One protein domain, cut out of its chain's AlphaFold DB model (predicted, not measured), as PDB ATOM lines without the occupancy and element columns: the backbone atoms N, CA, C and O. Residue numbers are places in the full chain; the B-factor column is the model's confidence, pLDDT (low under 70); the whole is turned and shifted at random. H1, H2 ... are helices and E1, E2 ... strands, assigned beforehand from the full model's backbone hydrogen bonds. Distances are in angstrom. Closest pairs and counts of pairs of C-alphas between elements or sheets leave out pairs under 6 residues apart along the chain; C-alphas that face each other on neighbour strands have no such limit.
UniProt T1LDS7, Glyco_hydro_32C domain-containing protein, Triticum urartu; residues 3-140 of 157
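AT A GLANCE: This is residues 3 to 140 of the 157 residues of the protein "Glyco_hydro_32C domain-containing protein" of Triticum urartu (UniProt T1LDS7). Picture a sandwich of two sheets: a larger, twisted sheet of five strands, with a smaller sheet of three strands over part of one face, their strands nearly aligned. The short helix H2 crosses E4 and E3 on the opposite face, and H1 only grazes the large sheet. The printed part has 138 residues, with two named helices and then eight named strands, H1 H2 E1 E2 E3 E4 E5 E6 E7 E8, and is mostly strand. The sheets run E4 E3 E2 E1 E8 and E5 E6 E7, both antiparallel. The whole is compact, with a radius of gyration of the C-alphas of 15.1 A, yet elongated, spanning 50 by 27 by 23 A.

HOW THE PARTS SIT: Begin with E1, residues 31 to 40, E2, residues 48 to 56, E3, residues 61 to 68, and E4, residues 82 to 89: they form a meander, each strand the antiparallel neighbour of the one before. Look at N 36 and O 50, 2.9 A apart, for E1 and E2, N 53 and O 64, 2.9 A, for E2 and E3, and N 65 and O 85, 2.8 A, for E3 and E4. E8, residues 136 to 139, is an edge strand beside E1, with N 138 and O 37 at 2.9 A. The second meander is E5, residues 99 to 104, E6, residues 107 to 112, and E7, residues 117 to 122; N 102 and O 109 are 2.8 A apart, as are N 110 and O 119. The two sheets are face to face, and the parts of them that face each other are 9.3 A centre to centre; the closest C-alphas of E4 and E7 are those of Gly 85 and Val 117, 6.0 A apart. H2, residues 16 to 22, is on the large sheet at a height of 6.8 A, over E4 and, only just, E3 with 3 C-alphas; it runs across the strands, at 68 degrees to E4 on the local plane. H1, residues 10 to 14, only grazes that sheet. Every O i to N i+4 pair of H2 is within hydrogen-bond range; H1 has 0 of 1, but 2 of 2 O i to N i+3 pairs.

IN THESE COORDINATES: Find C-alpha 10 at (67.123, 25.352, 51.355), where H1 begins. E1 starts at (82.895, 19.947, 56.944) and runs 23.3 A; E2 spans 26.2 A, E3 21.7 A and E4 21.9 A. E8 ends at C-alpha 139, (92.159, 11.341, 48.731).

THE WHOLE: The C-alphas of Gln 59 and Asp 130 are the two farthest apart, 50.0 A. The printed part has no cut. The links E3 to E4 and E7 to E8 are long, 13 residues each. The mean pLDDT of the printed part is 93.6; residues 130 to 133 are under 70.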
ATOM      1  N   ASN A   3      79.875  19.614  64.775       86.25
ATOM      2  CA  ASN A   3      79.402  20.968  65.057       86.25
ATOM      3  C   ASN A   3      80.014  22.042  64.149       86.25
ATOM      4  O   ASN A   3      79.516  23.162  64.157       86.25
ATOM      5  N   ASP A   4      81.054  21.705  63.384       91.38
ATOM      6  CA  ASP A   4      81.725  22.643  62.484       91.38
ATOM      7  C   ASP A   4      81.003  22.734  61.129       91.38
ATOM      8  O   ASP A   4      81.480  23.425  60.244       91.38
ATOM      9  N   ALA A   5      79.890  22.016  60.929       94.62
ATOM     10  CA  ALA A   5      79.113  22.070  59.692       94.62
ATOM     11  C   ALA A   5      78.496  23.460  59.468       94.62
ATOM     12  O   ALA A   5      77.831  24.005  60.354       94.62
ATOM     13  N   ASP A   6      78.649  23.981  58.250       96.44
ATOM     14  CA  ASP A   6      78.052  25.248  57.828       96.44
ATOM     15  C   ASP A   6      76.512  25.155  57.823       96.44
ATOM     16  O   ASP A   6      75.960  24.071  57.602       96.44
ATOM     17  N   PRO A   7      75.778  26.257  58.061       96.56
ATOM     18  CA  PRO A   7      74.320  26.242  58.000       96.56
ATOM     19  C   PRO A   7      73.828  25.898  56.590       96.56
ATOM     20  O   PRO A   7      74.386  26.345  55.591       96.56
ATOM     21  N   PHE A   8      72.763  25.104  56.514       97.19
ATOM     22  CA  PHE A   8      72.113  24.758  55.257       97.19
ATOM     23  C   PHE A   8      71.122  25.842  54.819       97.19
ATOM     24  O   PHE A   8      70.237  26.210  55.593       97.19
ATOM     25  N   ASP A   9      71.219  26.286  53.564       96.31
ATOM     26  CA  ASP A   9      70.205  27.117  52.911       96.31
ATOM     27  C   ASP A   9      69.344  26.252  51.961       96.31
ATOM     28  O   ASP A   9      69.860  25.714  50.974       96.31
ATOM     29  N   PRO A  10      68.027  26.114  52.215       95.19
ATOM     30  CA  PRO A  10      67.123  25.352  51.355       95.19
ATOM     31  C   PRO A  10      67.065  25.830  49.900       95.19
ATOM     32  O   PRO A  10      66.684  25.047  49.029       95.19
ATOM     33  N   SER A  11      67.439  27.080  49.608       95.94
ATOM     34  CA  SER A  11      67.467  27.605  48.238       95.94
ATOM     35  C   SER A  11      68.459  26.861  47.337       95.94
ATOM     36  O   SER A  11      68.249  26.780  46.125       95.94
ATOM     37  N   TRP A  12      69.486  26.228  47.911       97.00
ATOM     38  CA  TRP A  12      70.454  25.419  47.166       97.00
ATOM     39  C   TRP A  12      69.844  24.152  46.553       97.00
ATOM     40  O   TRP A  12      70.414  23.598  45.617       97.00
ATOM     41  N   LEU A  13      68.675  23.700  47.025       95.81
ATOM     42  CA  LEU A  13      67.974  22.547  46.444       95.81
ATOM     43  C   LEU A  13      67.443  22.817  45.035       95.81
ATOM     44  O   LEU A  13      67.241  21.870  44.279       95.81
ATOM     45  N   PHE A  14      67.210  24.082  44.679       96.81
ATOM     46  CA  PHE A  14      66.697  24.441  43.358       96.81
ATOM     47  C   PHE A  14      67.771  24.369  42.264       96.81
ATOM     48  O   PHE A  14      67.422  24.237  41.094       96.81
ATOM     49  N   ASP A  15      69.056  24.452  42.629       96.88
ATOM     50  CA  ASP A  15      70.181  24.393  41.691       96.88
ATOM     51  C   ASP A  15      71.456  23.888  42.395       96.88
ATOM     52  O   ASP A  15      72.376  24.641  42.736       96.88
ATOM     53  N   ALA A  16      71.497  22.577  42.645       97.06
ATOM     54  CA  ALA A  16      72.637  21.928  43.289       97.06
ATOM     55  C   ALA A  16      73.918  22.005  42.438       97.06
ATOM     56  O   ALA A  16      75.016  22.059  42.988       97.06
ATOM     57  N   GLU A  17      73.793  22.048  41.108       96.38
ATOM     58  CA  GLU A  17      74.926  22.191  40.188       96.38
ATOM     59  C   GLU A  17      75.601  23.553  40.341       96.38
ATOM     60  O   GLU A  17      76.824  23.643  40.474       96.38
ATOM     61  N   LYS A  18      74.811  24.634  40.385       97.25
ATOM     62  CA  LYS A  18      75.323  25.970  40.695       97.25
ATOM     63  C   LYS A  18      76.014  25.994  42.047       97.25
ATOM     64  O   LYS A  18      77.121  26.525  42.131       97.25
ATOM     65  N   HIS A  19      75.416  25.379  43.064       97.75
ATOM     66  CA  HIS A  19      76.041  25.321  44.381       97.75
ATOM     67  C   HIS A  19      77.361  24.544  44.364       97.75
ATOM     68  O   HIS A  19      78.336  25.000  44.945       97.75
ATOM     69  N   CYS A  20      77.467  23.435  43.626       97.75
ATOM     70  CA  CYS A  20      78.747  22.742  43.429       97.75
ATOM     71  C   CYS A  20      79.794  23.606  42.708       97.75
ATOM     72  O   CYS A  20      80.984  23.494  42.998       97.75
ATOM     73  N   ARG A  21      79.383  24.504  41.798       96.75
ATOM     74  CA  ARG A  21      80.312  25.459  41.166       96.75
ATOM     75  C   ARG A  21      80.827  26.505  42.152       96.75
ATOM     76  O   ARG A  21      82.019  26.824  42.118       96.75
ATOM     77  N   GLU A  22      79.937  27.048  42.977       96.38
ATOM     78  CA  GLU A  22      80.229  28.108  43.952       96.38
ATOM     79  C   GLU A  22      80.993  27.566  45.167       96.38
ATOM     80  O   GLU A  22      81.953  28.181  45.621       96.38
ATOM     81  N   ALA A  23      80.632  26.373  45.631       95.62
ATOM     82  CA  ALA A  23      81.239  25.652  46.740       95.62
ATOM     83  C   ALA A  23      82.091  24.467  46.238       95.62
ATOM     84  O   ALA A  23      81.996  23.352  46.753       95.62
ATOM     85  N   GLY A  24      82.945  24.696  45.235       94.88
ATOM     86  CA  GLY A  24      83.796  23.652  44.640       94.88
ATOM     87  C   GLY A  24      84.908  23.134  45.566       94.88
ATOM     88  O   GLY A  24      85.050  23.585  46.704       94.88
ATOM     89  N   ALA A  25      85.744  22.215  45.073       95.00
ATOM     90  CA  ALA A  25      86.772  21.529  45.870       95.00
ATOM     91  C   ALA A  25      87.853  22.460  46.466       95.00
ATOM     92  O   ALA A  25      88.430  22.168  47.515       95.00
ATOM     93  N   SER A  26      88.106  23.611  45.837       93.31
ATOM     94  CA  SER A  26      89.086  24.603  46.310       93.31
ATOM     95  C   SER A  26      88.533  25.586  47.346       93.31
ATOM     96  O   SER A  26      89.304  26.319  47.958       93.31
ATOM     97  N   VAL A  27      87.213  25.632  47.546       96.44
ATOM     98  CA  VAL A  27      86.587  26.566  48.490       96.44
ATOM     99  C   VAL A  27      86.582  25.925  49.873       96.44
ATOM    100  O   VAL A  27      86.002  24.859  50.054       96.44
ATOM    101  N   HIS A  28      87.208  26.545  50.868       94.06
ATOM    102  CA  HIS A  28      87.173  26.005  52.227       94.06
ATOM    103  C   HIS A  28      85.745  26.003  52.787       94.06
ATOM    104  O   HIS A  28      84.931  26.870  52.473       94.06
ATOM    105  N   GLY A  29      85.436  25.003  53.603       94.69
ATOM    106  CA  GLY A  29      84.180  24.913  54.338       94.69
ATOM    107  C   GLY A  29      84.402  24.368  55.739       94.69
ATOM    108  O   GLY A  29      85.525  24.023  56.129       94.69
ATOM    109  N   GLY A  30      83.320  24.284  56.499       96.12
ATOM    110  CA  GLY A  30      83.312  23.666  57.813       96.12
ATOM    111  C   GLY A  30      83.646  22.174  57.744       96.12
ATOM    112  O   GLY A  30      84.744  21.743  58.109       96.12
ATOM    113  N   ILE A  31      82.715  21.382  57.200       96.06
ATOM    114  CA  ILE A  31      82.895  19.947  56.944       96.06
ATOM    115  C   ILE A  31      82.906  19.698  55.436       96.06
ATOM    116  O   ILE A  31      81.867  19.610  54.775       96.06
ATOM    117  N   GLY A  32      84.120  19.543  54.917       95.88
ATOM    118  CA  GLY A  32      84.407  19.440  53.495       95.88
ATOM    119  C   GLY A  32      84.732  20.769  52.824       95.88
ATOM    120  O   GLY A  32      84.668  21.823  53.457       95.88
ATOM    121  N   PRO A  33      85.149  20.706  51.555       97.25
ATOM    122  CA  PRO A  33      84.968  19.573  50.648       97.25
ATOM    123  C   PRO A  33      85.949  18.410  50.895       97.25
ATOM    124  O   PRO A  33      87.126  18.625  51.183       97.25
ATOM    125  N   PHE A  34      85.456  17.173  50.787       97.06
ATOM    126  CA  PHE A  34      86.259  15.941  50.781       97.06
ATOM    127  C   PHE A  34      85.641  14.911  49.834       97.06
ATOM    128  O   PHE A  34      84.466  14.586  49.948       97.06
ATOM    129  N   ILE A  35      86.421  14.337  48.927       88.56
ATOM    130  CA  ILE A  35      87.058  13.054  49.239       88.56
ATOM    131  C   ILE A  35      88.064  12.706  48.155       88.56
ATOM    132  O   ILE A  35      89.214  12.502  48.504       88.56
ATOM    133  N   LEU A  36      87.672  12.614  46.885       97.69
ATOM    134  CA  LEU A  36      88.521  12.053  45.839       97.69
ATOM    135  C   LEU A  36      88.829  13.074  44.754       97.69
ATOM    136  O   LEU A  36      87.940  13.776  44.279       97.69
ATOM    137  N   VAL A  37      90.083  13.069  44.321       97.81
ATOM    138  CA  VAL A  37      90.496  13.609  43.028       97.81
ATOM    139  C   VAL A  37      90.860  12.420  42.151       97.81
ATOM    140  O   VAL A  37      91.636  11.561  42.572       97.81
ATOM    141  N   ILE A  38      90.274  12.335  40.965       96.75
ATOM    142  CA  ILE A  38      90.432  11.207  40.040       96.75
ATOM    143  C   ILE A  38      90.783  11.705  38.644       96.75
ATOM    144  O   ILE A  38      90.535  12.869  38.320       96.75
ATOM    145  N   LEU A  39      91.325  10.804  37.814       95.50
ATOM    146  CA  LEU A  39      91.787  11.130  36.461       95.50
ATOM    147  C   LEU A  39      92.676  12.383  36.481       95.50
ATOM    148  O   LEU A  39      92.510  13.297  35.675       95.50
ATOM    149  N   ALA A  40      93.565  12.438  37.473       95.75
ATOM    150  CA  ALA A  40      94.438  13.570  37.698       95.75
ATOM    151  C   ALA A  40      95.751  13.391  36.937       95.75
ATOM    152  O   ALA A  40      96.370  12.331  36.996       95.75
ATOM    153  N   SER A  41      96.170  14.451  36.261       93.94
ATOM    154  CA  SER A  41      97.520  14.611  35.710       93.94
ATOM    155  C   SER A  41      98.563  14.777  36.824       93.94
ATOM    156  O   SER A  41      98.237  15.237  37.922       93.94
ATOM    157  N   ASP A  42      99.827  14.450  36.539       90.19
ATOM    158  CA  ASP A  42     100.964  14.556  37.473       90.19
ATOM    159  C   ASP A  42     101.060  15.927  38.163       90.19
ATOM    160  O   ASP A  42     101.354  16.028  39.355       90.19
ATOM    161  N   ASN A  43     100.799  16.998  37.412       91.31
ATOM    162  CA  ASN A  43     100.886  18.383  37.871       91.31
ATOM    163  C   ASN A  43      99.545  18.952  38.376       91.31
ATOM    164  O   ASN A  43      99.480  20.134  38.715       91.31
ATOM    165  N   MET A  44      98.483  18.136  38.437       93.38
ATOM    166  CA  MET A  44      97.122  18.536  38.826       93.38
ATOM    167  C   MET A  44      96.518  19.661  37.961       93.38
ATOM    168  O   MET A  44      95.591  20.352  38.404       93.38
ATOM    169  N   GLU A  45      96.996  19.867  36.729       94.00
ATOM    170  CA  GLU A  45      96.379  20.820  35.798       94.00
ATOM    171  C   GLU A  45      95.010  20.325  35.339       94.00
ATOM    172  O   GLU A  45      94.032  21.072  35.450       94.00
ATOM    173  N   GLU A  46      94.944  19.052  34.939       95.44
ATOM    174  CA  GLU A  46      93.712  18.310  34.667       95.44
ATOM    175  C   GLU A  46      93.378  17.354  35.813       95.44
ATOM    176  O   GLU A  46      94.252  16.606  36.261       95.44
ATOM    177  N   HIS A  47      92.129  17.379  36.277       96.62
ATOM    178  CA  HIS A  47      91.565  16.438  37.245       96.62
ATOM    179  C   HIS A  47      90.039  16.558  37.340       96.62
ATOM    180  O   HIS A  47      89.438  17.547  36.922       96.62
ATOM    181  N   THR A  48      89.408  15.548  37.936       97.81
ATOM    182  CA  THR A  48      87.989  15.567  38.313       97.81
ATOM    183  C   THR A  48      87.840  15.414  39.820       97.81
ATOM    184  O   THR A  48      88.383  14.472  40.401       97.81
ATOM    185  N   ASP A  49      87.064  16.300  40.444       98.00
ATOM    186  CA  ASP A  49      86.831  16.274  41.888       98.00
ATOM    187  C   ASP A  49      85.477  15.645  42.216       98.00
ATOM    188  O   ASP A  49      84.423  16.212  41.920       98.00
ATOM    189  N   VAL A  50      85.494  14.516  42.923       98.38
ATOM    190  CA  VAL A  50      84.288  13.906  43.493       98.38
ATOM    191  C   VAL A  50      84.316  14.114  44.997       98.38
ATOM    192  O   VAL A  50      85.138  13.529  45.707       98.38
ATOM    193  N   HIS A  51      83.428  14.967  45.497       98.12
ATOM    194  CA  HIS A  51      83.506  15.421  46.879       98.12
ATOM    195  C   HIS A  51      82.146  15.603  47.538       98.12
ATOM    196  O   HIS A  51      81.122  15.783  46.884       98.12
ATOM    197  N   PHE A  52      82.158  15.584  48.866       98.19
ATOM    198  CA  PHE A  52      81.028  15.903  49.710       98.19
ATOM    199  C   PHE A  52      81.248  17.189  50.488       98.19
ATOM    200  O   PHE A  52      82.376  17.532  50.850       98.19
ATOM    201  N   ARG A  53      80.133  17.828  50.832       97.69
ATOM    202  CA  ARG A  53      80.036  18.820  51.904       97.69
ATOM    203  C   ARG A  53      78.887  18.466  52.823       97.69
ATOM    204  O   ARG A  53      77.869  17.950  52.365       97.69
ATOM    205  N   VAL A  54      79.046  18.754  54.108       96.94
ATOM    206  CA  VAL A  54      78.013  18.506  55.116       96.94
ATOM    207  C   VAL A  54      77.548  19.834  55.690       96.94
ATOM    208  O   VAL A  54      78.348  20.598  56.224       96.94
ATOM    209  N   TYR A  55      76.243  20.063  55.612       96.88
ATOM    210  CA  TYR A  55      75.571  21.242  56.134       96.88
ATOM    211  C   TYR A  55      74.634  20.876  57.280       96.88
ATOM    212  O   TYR A  55      74.042  19.793  57.308       96.88
ATOM    213  N   LYS A  56      74.462  21.803  58.217       95.31
ATOM    214  CA  LYS A  56      73.536  21.684  59.339       95.31
ATOM    215  C   LYS A  56      72.163  22.235  58.949       95.31
ATOM    216  O   LYS A  56      72.024  23.432  58.717       95.31
ATOM    217  N   SER A  57      71.152  21.368  58.902       91.50
ATOM    218  CA  SER A  57      69.743  21.757  58.750       91.50
ATOM    219  C   SER A  57      69.053  21.814  60.125       91.50
ATOM    220  O   SER A  57      69.674  21.562  61.157       91.50
ATOM    221  N   GLN A  58      67.770  22.183  60.162       83.69
ATOM    222  CA  GLN A  58      67.015  22.352  61.411       83.69
ATOM    223  C   GLN A  58      66.803  21.034  62.170       83.69
ATOM    224  O   GLN A  58      66.788  21.036  63.398       83.69
ATOM    225  N   GLN A  59      66.618  19.926  61.448       79.56
ATOM    226  CA  GLN A  59      66.293  18.620  62.036       79.56
ATOM    227  C   GLN A  59      67.436  17.608  61.911       79.56
ATOM    228  O   GLN A  59      67.642  16.813  62.818       79.56
ATOM    229  N   ASN A  60      68.175  17.650  60.800       88.12
ATOM    230  CA  ASN A  60      69.225  16.693  60.438       88.12
ATOM    231  C   ASN A  60      70.375  17.410  59.712       88.12
ATOM    232  O   ASN A  60      70.452  18.640  59.695       88.12
ATOM    233  N   TYR A  61      71.264  16.645  59.084       94.62
ATOM    234  CA  TYR A  61      72.313  17.172  58.223       94.62
ATOM    235  C   TYR A  61      71.957  16.964  56.754       94.62
ATOM    236  O   TYR A  61      71.390  15.940  56.371       94.62
ATOM    237  N   MET A  62      72.321  17.942  55.935       96.31
ATOM    238  CA  MET A  62      72.205  17.878  54.484       96.31
ATOM    239  C   MET A  62      73.583  17.645  53.897       96.31
ATOM    240  O   MET A  62      74.502  18.427  54.130       96.31
ATOM    241  N   VAL A  63      73.736  16.566  53.139       96.94
ATOM    242  CA  VAL A  63      74.991  16.240  52.470       96.94
ATOM    243  C   VAL A  63      74.852  16.576  50.998       96.94
ATOM    244  O   VAL A  63      73.975  16.053  50.315       96.94
ATOM    245  N   LEU A  64      75.723  17.455  50.518       98.25
ATOM    246  CA  LEU A  64      75.916  17.704  49.098       98.25
ATOM    247  C   LEU A  64      76.965  16.735  48.580       98.25
ATOM    248  O   LEU A  64      78.029  16.624  49.180       98.25
ATOM    249  N   MET A  65      76.685  16.086  47.462       98.50
ATOM    250  CA  MET A  65      77.666  15.394  46.641       98.50
ATOM    251  C   MET A  65      77.873  16.182  45.355       98.50
ATOM    252  O   MET A  65      76.897  16.519  44.688       98.50
ATOM    253  N   CYS A  66      79.128  16.419  44.996       98.50
ATOM    254  CA  CYS A  66      79.518  17.075  43.761       98.50
ATOM    255  C   CYS A  66      80.421  16.167  42.927       98.50
ATOM    256  O   CYS A  66      81.274  15.465  43.473       98.50
ATOM    257  N   SER A  67      80.256  16.235  41.607       98.38
ATOM    258  CA  SER A  67      81.250  15.792  40.627       98.38
ATOM    259  C   SER A  67      81.624  17.005  39.782       98.38
ATOM    260  O   SER A  67      80.874  17.408  38.889       98.38
ATOM    261  N   ASP A  68      82.731  17.653  40.133       97.75
ATOM    262  CA  ASP A  68      83.205  18.865  39.474       97.75
ATOM    263  C   ASP A  68      84.200  18.493  38.375       97.75
ATOM    264  O   ASP A  68      85.320  18.055  38.647       97.75
ATOM    265  N   VAL A  69      83.767  18.644  37.122       97.62
ATOM    266  CA  VAL A  69      84.581  18.329  35.944       97.62
ATOM    267  C   VAL A  69      85.107  19.582  35.252       97.62
ATOM    268  O   VAL A  69      85.687  19.475  34.173       97.62
ATOM    269  N   ARG A  70      84.969  20.775  35.856       96.75
ATOM    270  CA  ARG A  70      85.425  22.051  35.267       96.75
ATOM    271  C   ARG A  70      86.915  22.079  34.937       96.75
ATOM    272  O   ARG A  70      87.317  22.804  34.035       96.75
ATOM    273  N   ARG A  71      87.720  21.302  35.663       96.06
ATOM    274  CA  ARG A  71      89.167  21.154  35.452       96.06
ATOM    275  C   ARG A  71      89.548  19.812  34.830       96.06
ATOM    276  O   ARG A  71      90.712  19.450  34.842       96.06
ATOM    277  N   SER A  72      88.593  19.070  34.276       96.50
ATOM    278  CA  SER A  72      88.847  17.719  33.758       96.50
ATOM    279  C   SER A  72      89.572  17.681  32.414       96.50
ATOM    280  O   SER A  72      90.014  16.614  32.002       96.50
ATOM    281  N   SER A  73      89.664  18.814  31.711       95.88
ATOM    282  CA  SER A  73      90.328  18.897  30.415       95.88
ATOM    283  C   SER A  73      90.856  20.303  30.125       95.88
ATOM    284  O   SER A  73      90.181  21.294  30.400       95.88
ATOM    285  N   LEU A  74      92.026  20.383  29.498       94.50
ATOM    286  CA  LEU A  74      92.614  21.585  28.908       94.50
ATOM    287  C   LEU A  74      92.105  21.833  27.482       94.50
ATOM    288  O   LEU A  74      92.390  22.878  26.894       94.50
ATOM    289  N   ARG A  75      91.352  20.890  26.896       94.81
ATOM    290  CA  ARG A  75      90.805  21.044  25.547       94.81
ATOM    291  C   ARG A  75      89.721  22.133  25.537       94.81
ATOM    292  O   ARG A  75      88.689  21.977  26.194       94.81
ATOM    293  N   PRO A  76      89.880  23.201  24.736       93.94
ATOM    294  CA  PRO A  76      88.883  24.259  24.659       93.94
ATOM    295  C   PRO A  76      87.594  23.769  23.987       93.94
ATOM    296  O   PRO A  76      87.613  22.898  23.114       93.94
ATOM    297  N   GLY A  77      86.466  24.375  24.366       93.81
ATOM    298  CA  GLY A  77      85.158  24.115  23.754       93.81
ATOM    299  C   GLY A  77      84.443  22.855  24.251       93.81
ATOM    300  O   GLY A  77      83.367  22.543  23.744       93.81
ATOM    301  N   LEU A  78      84.997  22.143  25.237       94.88
ATOM    302  CA  LEU A  78      84.281  21.075  25.928       94.88
ATOM    303  C   LEU A  78      83.276  21.646  26.932       94.88
ATOM    304  O   LEU A  78      83.524  22.657  27.589       94.88
ATOM    305  N   HIS A  79      82.141  20.966  27.073       94.31
ATOM    306  CA  HIS A  79      81.202  21.250  28.146       94.31
ATOM    307  C   HIS A  79      81.664  20.543  29.425       94.31
ATOM    308  O   HIS A  79      81.566  19.325  29.532       94.31
ATOM    309  N   THR A  80      82.168  21.316  30.382       96.00
ATOM    310  CA  THR A  80      82.725  20.820  31.648       96.00
ATOM    311  C   THR A  80      81.964  21.418  32.841       96.00
ATOM    312  O   THR A  80      82.436  22.381  33.451       96.00
ATOM    313  N   PRO A  81      80.745  20.939  33.146       96.38
ATOM    314  CA  PRO A  81      79.934  21.476  34.238       96.38
ATOM    315  C   PRO A  81      80.438  21.005  35.615       96.38
ATOM    316  O   PRO A  81      81.415  20.271  35.734       96.38
ATOM    317  N   ALA A  82      79.755  21.427  36.677       97.38
ATOM    318  CA  ALA A  82      79.854  20.769  37.974       97.38
ATOM    319  C   ALA A  82      78.480  20.195  38.299       97.38
ATOM    320  O   ALA A  82      77.508  20.942  38.380       97.38
ATOM    321  N   TYR A  83      78.408  18.881  38.454       98.12
ATOM    322  CA  TYR A  83      77.174  18.189  38.795       98.12
ATOM    323  C   TYR A  83      77.007  18.132  40.307       98.12
ATOM    324  O   TYR A  83      78.001  18.019  41.031       98.12
ATOM    325  N   GLY A  84      75.764  18.162  40.781       97.88
ATOM    326  CA  GLY A  84      75.467  18.197  42.206       97.88
ATOM    327  C   GLY A  84      74.179  17.481  42.577       97.88
ATOM    328  O   GLY A  84      73.214  17.476  41.819       97.88
ATOM    329  N   GLY A  85      74.152  16.905  43.774       97.94
ATOM    330  CA  GLY A  85      72.951  16.316  44.352       97.94
ATOM    331  C   GLY A  85      72.992  16.337  45.873       97.94
ATOM    332  O   GLY A  85      74.038  16.101  46.480       97.94
ATOM    333  N   PHE A  86      71.848  16.611  46.491       97.56
ATOM    334  CA  PHE A  86      71.699  16.606  47.941       97.56
ATOM    335  C   PHE A  86      71.018  15.335  48.435       97.56
ATOM    336  O   PHE A  86      70.134  14.789  47.778       97.56
ATOM    337  N   PHE A  87      71.375  14.912  49.643       95.81
ATOM    338  CA  PHE A  87      70.618  13.922  50.397       95.81
ATOM    339  C   PHE A  87      70.670  14.219  51.894       95.81
ATOM    340  O   PHE A  87      71.669  14.708  52.424       95.81
ATOM    341  N   GLU A  88      69.588  13.885  52.588       94.38
ATOM    342  CA  GLU A  88      69.548  13.937  54.047       94.38
ATOM    343  C   GLU A  88      70.402  12.822  54.650       94.38
ATOM    344  O   GLU A  88      70.410  11.681  54.166       94.38
ATOM    345  N   PHE A  89      71.089  13.134  55.745       92.12
ATOM    346  CA  PHE A  89      71.880  12.174  56.495       92.12
ATOM    347  C   PHE A  89      71.711  12.376  58.003       92.12
ATOM    348  O   PHE A  89      71.792  13.487  58.528       92.12
ATOM    349  N   ASP A  90      71.479  11.265  58.697       89.12
ATOM    350  CA  ASP A  90      71.272  11.210  60.140       89.12
ATOM    351  C   ASP A  90      72.535  10.626  60.790       89.12
ATOM    352  O   ASP A  90      72.766   9.413  60.766       89.12
ATOM    353  N   PHE A  91      73.373  11.511  61.340       84.12
ATOM    354  CA  PHE A  91      74.638  11.128  61.968       84.12
ATOM    355  C   PHE A  91      74.463  10.396  63.310       84.12
ATOM    356  O   PHE A  91      75.421   9.762  63.759       84.12
ATOM    357  N   GLU A  92      73.269  10.422  63.913       82.44
ATOM    358  CA  GLU A  92      72.950   9.636  65.115       82.44
ATOM    359  C   GLU A  92      72.762   8.154  64.759       82.44
ATOM    360  O   GLU A  92      73.170   7.264  65.506       82.44
ATOM    361  N   LYS A  93      72.203   7.868  63.575       79.44
ATOM    362  CA  LYS A  93      71.997   6.493  63.081       79.44
ATOM    363  C   LYS A  93      73.216   5.890  62.392       79.44
ATOM    364  O   LYS A  93      73.282   4.674  62.212       79.44
ATOM    365  N   GLY A  94      74.185   6.706  61.994       77.50
ATOM    366  CA  GLY A  94      75.422   6.224  61.396       77.50
ATOM    367  C   GLY A  94      76.385   7.355  61.075       77.50
ATOM    368  O   GLY A  94      75.994   8.383  60.553       77.50
ATOM    369  N   ARG A  95      77.678   7.161  61.344       80.12
ATOM    370  CA  ARG A  95      78.695   8.222  61.207       80.12
ATOM    371  C   ARG A  95      79.545   8.134  59.936       80.12
ATOM    372  O   ARG A  95      80.609   8.741  59.867       80.12
ATOM    373  N   LYS A  96      79.111   7.349  58.947       91.06
ATOM    374  CA  LYS A  96      79.880   7.060  57.728       91.06
ATOM    375  C   LYS A  96      79.099   7.463  56.485       91.06
ATOM    376  O   LYS A  96      78.075   6.858  56.181       91.06
ATOM    377  N   ILE A  97      79.652   8.402  55.725       94.50
ATOM    378  CA  ILE A  97      79.233   8.670  54.349       94.50
ATOM    379  C   ILE A  97      80.021   7.724  53.435       94.50
ATOM    380  O   ILE A  97      81.237   7.590  53.568       94.50
ATOM    381  N   SER A  98      79.327   7.018  52.546       95.75
ATOM    382  CA  SER A  98      79.939   6.133  51.551       95.75
ATOM    383  C   SER A  98      80.038   6.828  50.195       95.75
ATOM    384  O   SER A  98      79.125   7.548  49.789       95.75
ATOM    385  N   LEU A  99      81.139   6.565  49.491       98.00
ATOM    386  CA  LEU A  99      81.315   6.863  48.075       98.00
ATOM    387  C   LEU A  99      81.809   5.604  47.373       98.00
ATOM    388  O   LEU A  99      82.698   4.915  47.877       98.00
ATOM    389  N   ARG A 100      81.247   5.329  46.202       98.19
ATOM    390  CA  ARG A 100      81.815   4.420  45.210       98.19
ATOM    391  C   ARG A 100      81.915   5.179  43.900       98.19
ATOM    392  O   ARG A 100      80.916   5.747  43.479       98.19
ATOM    393  N   THR A 101      83.071   5.133  43.255       97.94
ATOM    394  CA  THR A 101      83.256   5.721  41.929       97.94
ATOM    395  C   THR A 101      83.797   4.661  40.981       97.94
ATOM    396  O   THR A 101      84.764   3.977  41.311       97.94
ATOM    397  N   LEU A 102      83.127   4.481  39.846       98.00
ATOM    398  CA  LEU A 102      83.600   3.685  38.718       98.00
ATOM    399  C   LEU A 102      84.266   4.638  37.731       98.00
ATOM    400  O   LEU A 102      83.705   5.686  37.417       98.00
ATOM    401  N   ILE A 103      85.467   4.283  37.291       95.69
ATOM    402  CA  ILE A 103      86.275   5.087  36.378       95.69
ATOM    403  C   ILE A 103      86.600   4.194  35.192       95.69
ATOM    404  O   ILE A 103      87.314   3.206  35.347       95.69
ATOM    405  N   ASP A 104      86.071   4.544  34.026       93.69
ATOM    406  CA  ASP A 104      86.355   3.861  32.770       93.69
ATOM    407  C   ASP A 104      86.746   4.892  31.715       93.69
ATOM    408  O   ASP A 104      85.908   5.452  31.006       93.69
ATOM    409  N   ARG A 105      88.051   5.179  31.657       89.56
ATOM    410  CA  ARG A 105      88.664   6.161  30.753       89.56
ATOM    411  C   ARG A 105      87.972   7.527  30.829       89.56
ATOM    412  O   ARG A 105      88.292   8.321  31.704       89.56
ATOM    413  N   SER A 106      87.034   7.801  29.922       92.75
ATOM    414  CA  SER A 106      86.291   9.059  29.826       92.75
ATOM    415  C   SER A 106      84.980   9.079  30.614       92.75
ATOM    416  O   SER A 106      84.311  10.106  30.629       92.75
ATOM    417  N   ALA A 107      84.561   7.964  31.211       95.62
ATOM    418  CA  ALA A 107      83.324   7.862  31.976       95.62
ATOM    419  C   ALA A 107      83.615   7.746  33.476       95.62
ATOM    420  O   ALA A 107      84.428   6.929  33.911       95.62
ATOM    421  N   VAL A 108      82.918   8.561  34.265       97.81
ATOM    422  CA  VAL A 108      82.976   8.555  35.726       97.81
ATOM    423  C   VAL A 108      81.562   8.407  36.269       97.81
ATOM    424  O   VAL A 108      80.726   9.287  36.079       97.81
ATOM    425  N   GLU A 109      81.302   7.331  37.004       98.38
ATOM    426  CA  GLU A 109      80.024   7.108  37.685       98.38
ATOM    427  C   GLU A 109      80.236   7.081  39.193       98.38
ATOM    428  O   GLU A 109      80.894   6.190  39.728       98.38
ATOM    429  N   SER A 110      79.673   8.059  39.894       98.38
ATOM    430  CA  SER A 110      79.849   8.235  41.331       98.38
ATOM    431  C   SER A 110      78.536   8.025  42.083       98.38
ATOM    432  O   SER A 110      77.520   8.637  41.770       98.38
ATOM    433  N   PHE A 111      78.580   7.194  43.121       98.38
ATOM    434  CA  PHE A 111      77.447   6.776  43.944       98.38
ATOM    435  C   PHE A 111      77.696   7.180  45.401       98.38
ATOM    436  O   PHE A 111      78.513   6.568  46.097       98.38
ATOM    437  N   GLY A 112      76.996   8.211  45.866       97.44
ATOM    438  CA  GLY A 112      77.104   8.755  47.218       97.44
ATOM    439  C   GLY A 112      75.995   8.279  48.150       97.44
ATOM    440  O   GLY A 112      74.866   8.017  47.730       97.44
ATOM    441  N   GLY A 113      76.317   8.151  49.439       94.06
ATOM    442  CA  GLY A 113      75.337   7.815  50.475       94.06
ATOM    443  C   GLY A 113      74.666   6.459  50.245       94.06
ATOM    444  O   GLY A 113      73.472   6.312  50.485       94.06
ATOM    445  N   SER A 114      75.428   5.482  49.745       92.69
ATOM    446  CA  SER A 114      74.948   4.151  49.353       92.69
ATOM    447  C   SER A 114      73.905   4.191  48.226       92.69
ATOM    448  O   SER A 114      72.946   3.426  48.245       92.69
ATOM    449  N   GLY A 115      74.101   5.084  47.248       94.81
ATOM    450  CA  GLY A 115      73.247   5.215  46.062       94.81
ATOM    451  C   GLY A 115      72.079   6.192  46.220       94.81
ATOM    452  O   GLY A 115      71.198   6.215  45.370       94.81
ATOM    453  N   ARG A 116      72.057   7.004  47.287       95.75
ATOM    454  CA  ARG A 116      71.077   8.096  47.445       95.75
ATOM    455  C   ARG A 116      71.272   9.197  46.407       95.75
ATOM    456  O   ARG A 116      70.301   9.821  46.000       95.75
ATOM    457  N   VAL A 117      72.519   9.420  45.996       97.88
ATOM    458  CA  VAL A 117      72.876  10.299  44.882       97.88
ATOM    459  C   VAL A 117      73.759   9.519  43.919       97.88
ATOM    460  O   VAL A 117      74.728   8.884  44.338       97.88
ATOM    461  N   CYS A 118      73.418   9.583  42.637       98.25
ATOM    462  CA  CYS A 118      74.174   8.983  41.548       98.25
ATOM    463  C   CYS A 118      74.485  10.082  40.535       98.25
ATOM    464  O   CYS A 118      73.569  10.753  40.062       98.25
ATOM    465  N   ILE A 119      75.760  10.271  40.214       98.44
ATOM    466  CA  ILE A 119      76.217  11.274  39.252       98.44
ATOM    467  C   ILE A 119      77.078  10.571  38.213       98.44
ATOM    468  O   ILE A 119      78.081   9.950  38.559       98.44
ATOM    469  N   MET A 120      76.693  10.699  36.947       97.69
ATOM    470  CA  MET A 120      77.501  10.274  35.813       97.69
ATOM    471  C   MET A 120      78.086  11.515  35.146       97.69
ATOM    472  O   MET A 120      77.374  12.490  34.907       97.69
ATOM    473  N   ALA A 121      79.386  11.484  34.887       97.12
ATOM    474  CA  ALA A 121      80.108  12.554  34.231       97.12
ATOM    475  C   ALA A 121      80.996  11.983  33.124       97.12
ATOM    476  O   ALA A 121      81.560  10.894  33.256       97.12
ATOM    477  N   ILE A 122      81.118  12.742  32.039       96.31
ATOM    478  CA  ILE A 122      81.982  12.415  30.909       96.31
ATOM    479  C   ILE A 122      83.121  13.431  30.875       96.31
ATOM    480  O   ILE A 122      82.877  14.635  30.966       96.31
ATOM    481  N   VAL A 123      84.354  12.948  30.752       95.94
ATOM    482  CA  VAL A 123      85.576  13.756  30.815       95.94
ATOM    483  C   VAL A 123      86.574  13.350  29.738       95.94
ATOM    484  O   VAL A 123      86.620  12.195  29.322       95.94
ATOM    485  N   TYR A 124      87.388  14.302  29.285       95.00
ATOM    486  CA  TYR A 124      88.353  14.091  28.200       95.00
ATOM    487  C   TYR A 124      89.714  14.742  28.518       95.00
ATOM    488  O   TYR A 124      90.095  15.699  27.838       95.00
ATOM    489  N   PRO A 125      90.428  14.277  29.558       93.44
ATOM    490  CA  PRO A 125      91.750  14.800  29.910       93.44
ATOM    491  C   PRO A 125      92.742  14.562  28.765       93.44
ATOM    492  O   PRO A 125      92.899  13.435  28.293       93.44
ATOM    493  N   VAL A 126      93.389  15.627  28.296       92.56
ATOM    494  CA  VAL A 126      94.349  15.583  27.185       92.56
ATOM    495  C   VAL A 126      95.683  15.003  27.647       92.56
ATOM    496  O   VAL A 126      96.279  14.208  26.928       92.56
ATOM    497  N   ALA A 127      96.118  15.332  28.863       87.31
ATOM    498  CA  ALA A 127      97.360  14.843  29.455       87.31
ATOM    499  C   ALA A 127      97.358  13.321  29.671       87.31
ATOM    500  O   ALA A 127      98.414  12.715  29.789       87.31
ATOM    501  N   LEU A 128      96.176  12.696  29.707       85.56
ATOM    502  CA  LEU A 128      96.012  11.256  29.919       85.56
ATOM    503  C   LEU A 128      95.676  10.489  28.628       85.56
ATOM    504  O   LEU A 128      95.458   9.279  28.682       85.56
ATOM    505  N   ALA A 129      95.586  11.169  27.478       78.31
ATOM    506  CA  ALA A 129      95.139  10.561  26.224       78.31
ATOM    507  C   ALA A 129      96.179   9.606  25.611       78.31
ATOM    508  O   ALA A 129      95.807   8.547  25.102       78.31
ATOM    509  N   ASP A 130      97.463   9.967  25.693       68.62
ATOM    510  CA  ASP A 130      98.553   9.275  24.992       68.62
ATOM    511  C   ASP A 130      99.455   8.437  25.923       68.62
ATOM    512  O   ASP A 130     100.264   7.640  25.445       68.62
ATOM    513  N   GLU A 131      99.296   8.554  27.247       64.56
ATOM    514  CA  GLU A 131     100.150   7.880  28.233       64.56
ATOM    515  C   GLU A 131      99.352   6.936  29.147       64.56
ATOM    516  O   GLU A 131      98.658   7.333  30.088       64.56
ATOM    517  N   ILE A 132      99.474   5.633  28.880       62.81
ATOM    518  CA  ILE A 132      98.906   4.585  29.733       62.81
ATOM    519  C   ILE A 132      99.654   4.586  31.073       62.81
ATOM    520  O   ILE A 132     100.837   4.261  31.123       62.81
ATOM    521  N   GLY A 133      98.943   4.879  32.164       65.94
ATOM    522  CA  GLY A 133      99.473   4.782  33.532       65.94
ATOM    523  C   GLY A 133      99.804   6.110  34.216       65.94
ATOM    524  O   GLY A 133     100.223   6.080  35.368       65.94
ATOM    525  N   CYS A 134      99.562   7.252  33.565       79.44
ATOM    526  CA  CYS A 134      99.817   8.583  34.140       79.44
ATOM    527  C   CYS A 134      98.612   9.176  34.891       79.44
ATOM    528  O   CYS A 134      98.663  10.295  35.391       79.44
ATOM    529  N   ALA A 135      97.502   8.438  34.970       88.69
ATOM    530  CA  ALA A 135      96.332   8.869  35.721       88.69
ATOM    531  C   ALA A 135      96.537   8.605  37.215       88.69
ATOM    532  O   ALA A 135      96.661   7.454  37.643       88.69
ATOM    533  N   HIS A 136      96.490   9.664  38.016       92.94
ATOM    534  CA  HIS A 136      96.572   9.576  39.469       92.94
ATOM    535  C   HIS A 136      95.197   9.645  40.126       92.94
ATOM    536  O   HIS A 136      94.227  10.187  39.584       92.94
ATOM    537  N   MET A 137      95.136   9.104  41.341       94.69
ATOM    538  CA  MET A 137      93.993   9.220  42.235       94.69
ATOM    539  C   MET A 137      94.472   9.643  43.620       94.69
ATOM    540  O   MET A 137      95.383   9.038  44.185       94.69
ATOM    541  N   TYR A 138      93.799  10.635  44.193       96.00
ATOM    542  CA  TYR A 138      94.114  11.183  45.504       96.00
ATOM    543  C   TYR A 138      92.889  11.161  46.407       96.00
ATOM    544  O   TYR A 138      91.763  11.348  45.951       96.00
ATOM    545  N   ALA A 139      93.127  10.986  47.706       96.50
ATOM    546  CA  ALA A 139      92.159  11.341  48.731       96.50
ATOM    547  C   ALA A 139      92.535  12.708  49.321       96.50
ATOM    548  O   ALA A 139      93.702  12.940  49.634       96.50
ATOM    549  N   PHE A 140      91.563  13.601  49.493       96.56
ATOM    550  CA  PHE A 140      91.776  14.951  50.001       96.56
ATOM    551  C   PHE A 140      90.727  15.348  51.044       96.56
ATOM    552  O   PHE A 140      89.614  14.816  51.094       96.56
TER     553      PHE A 140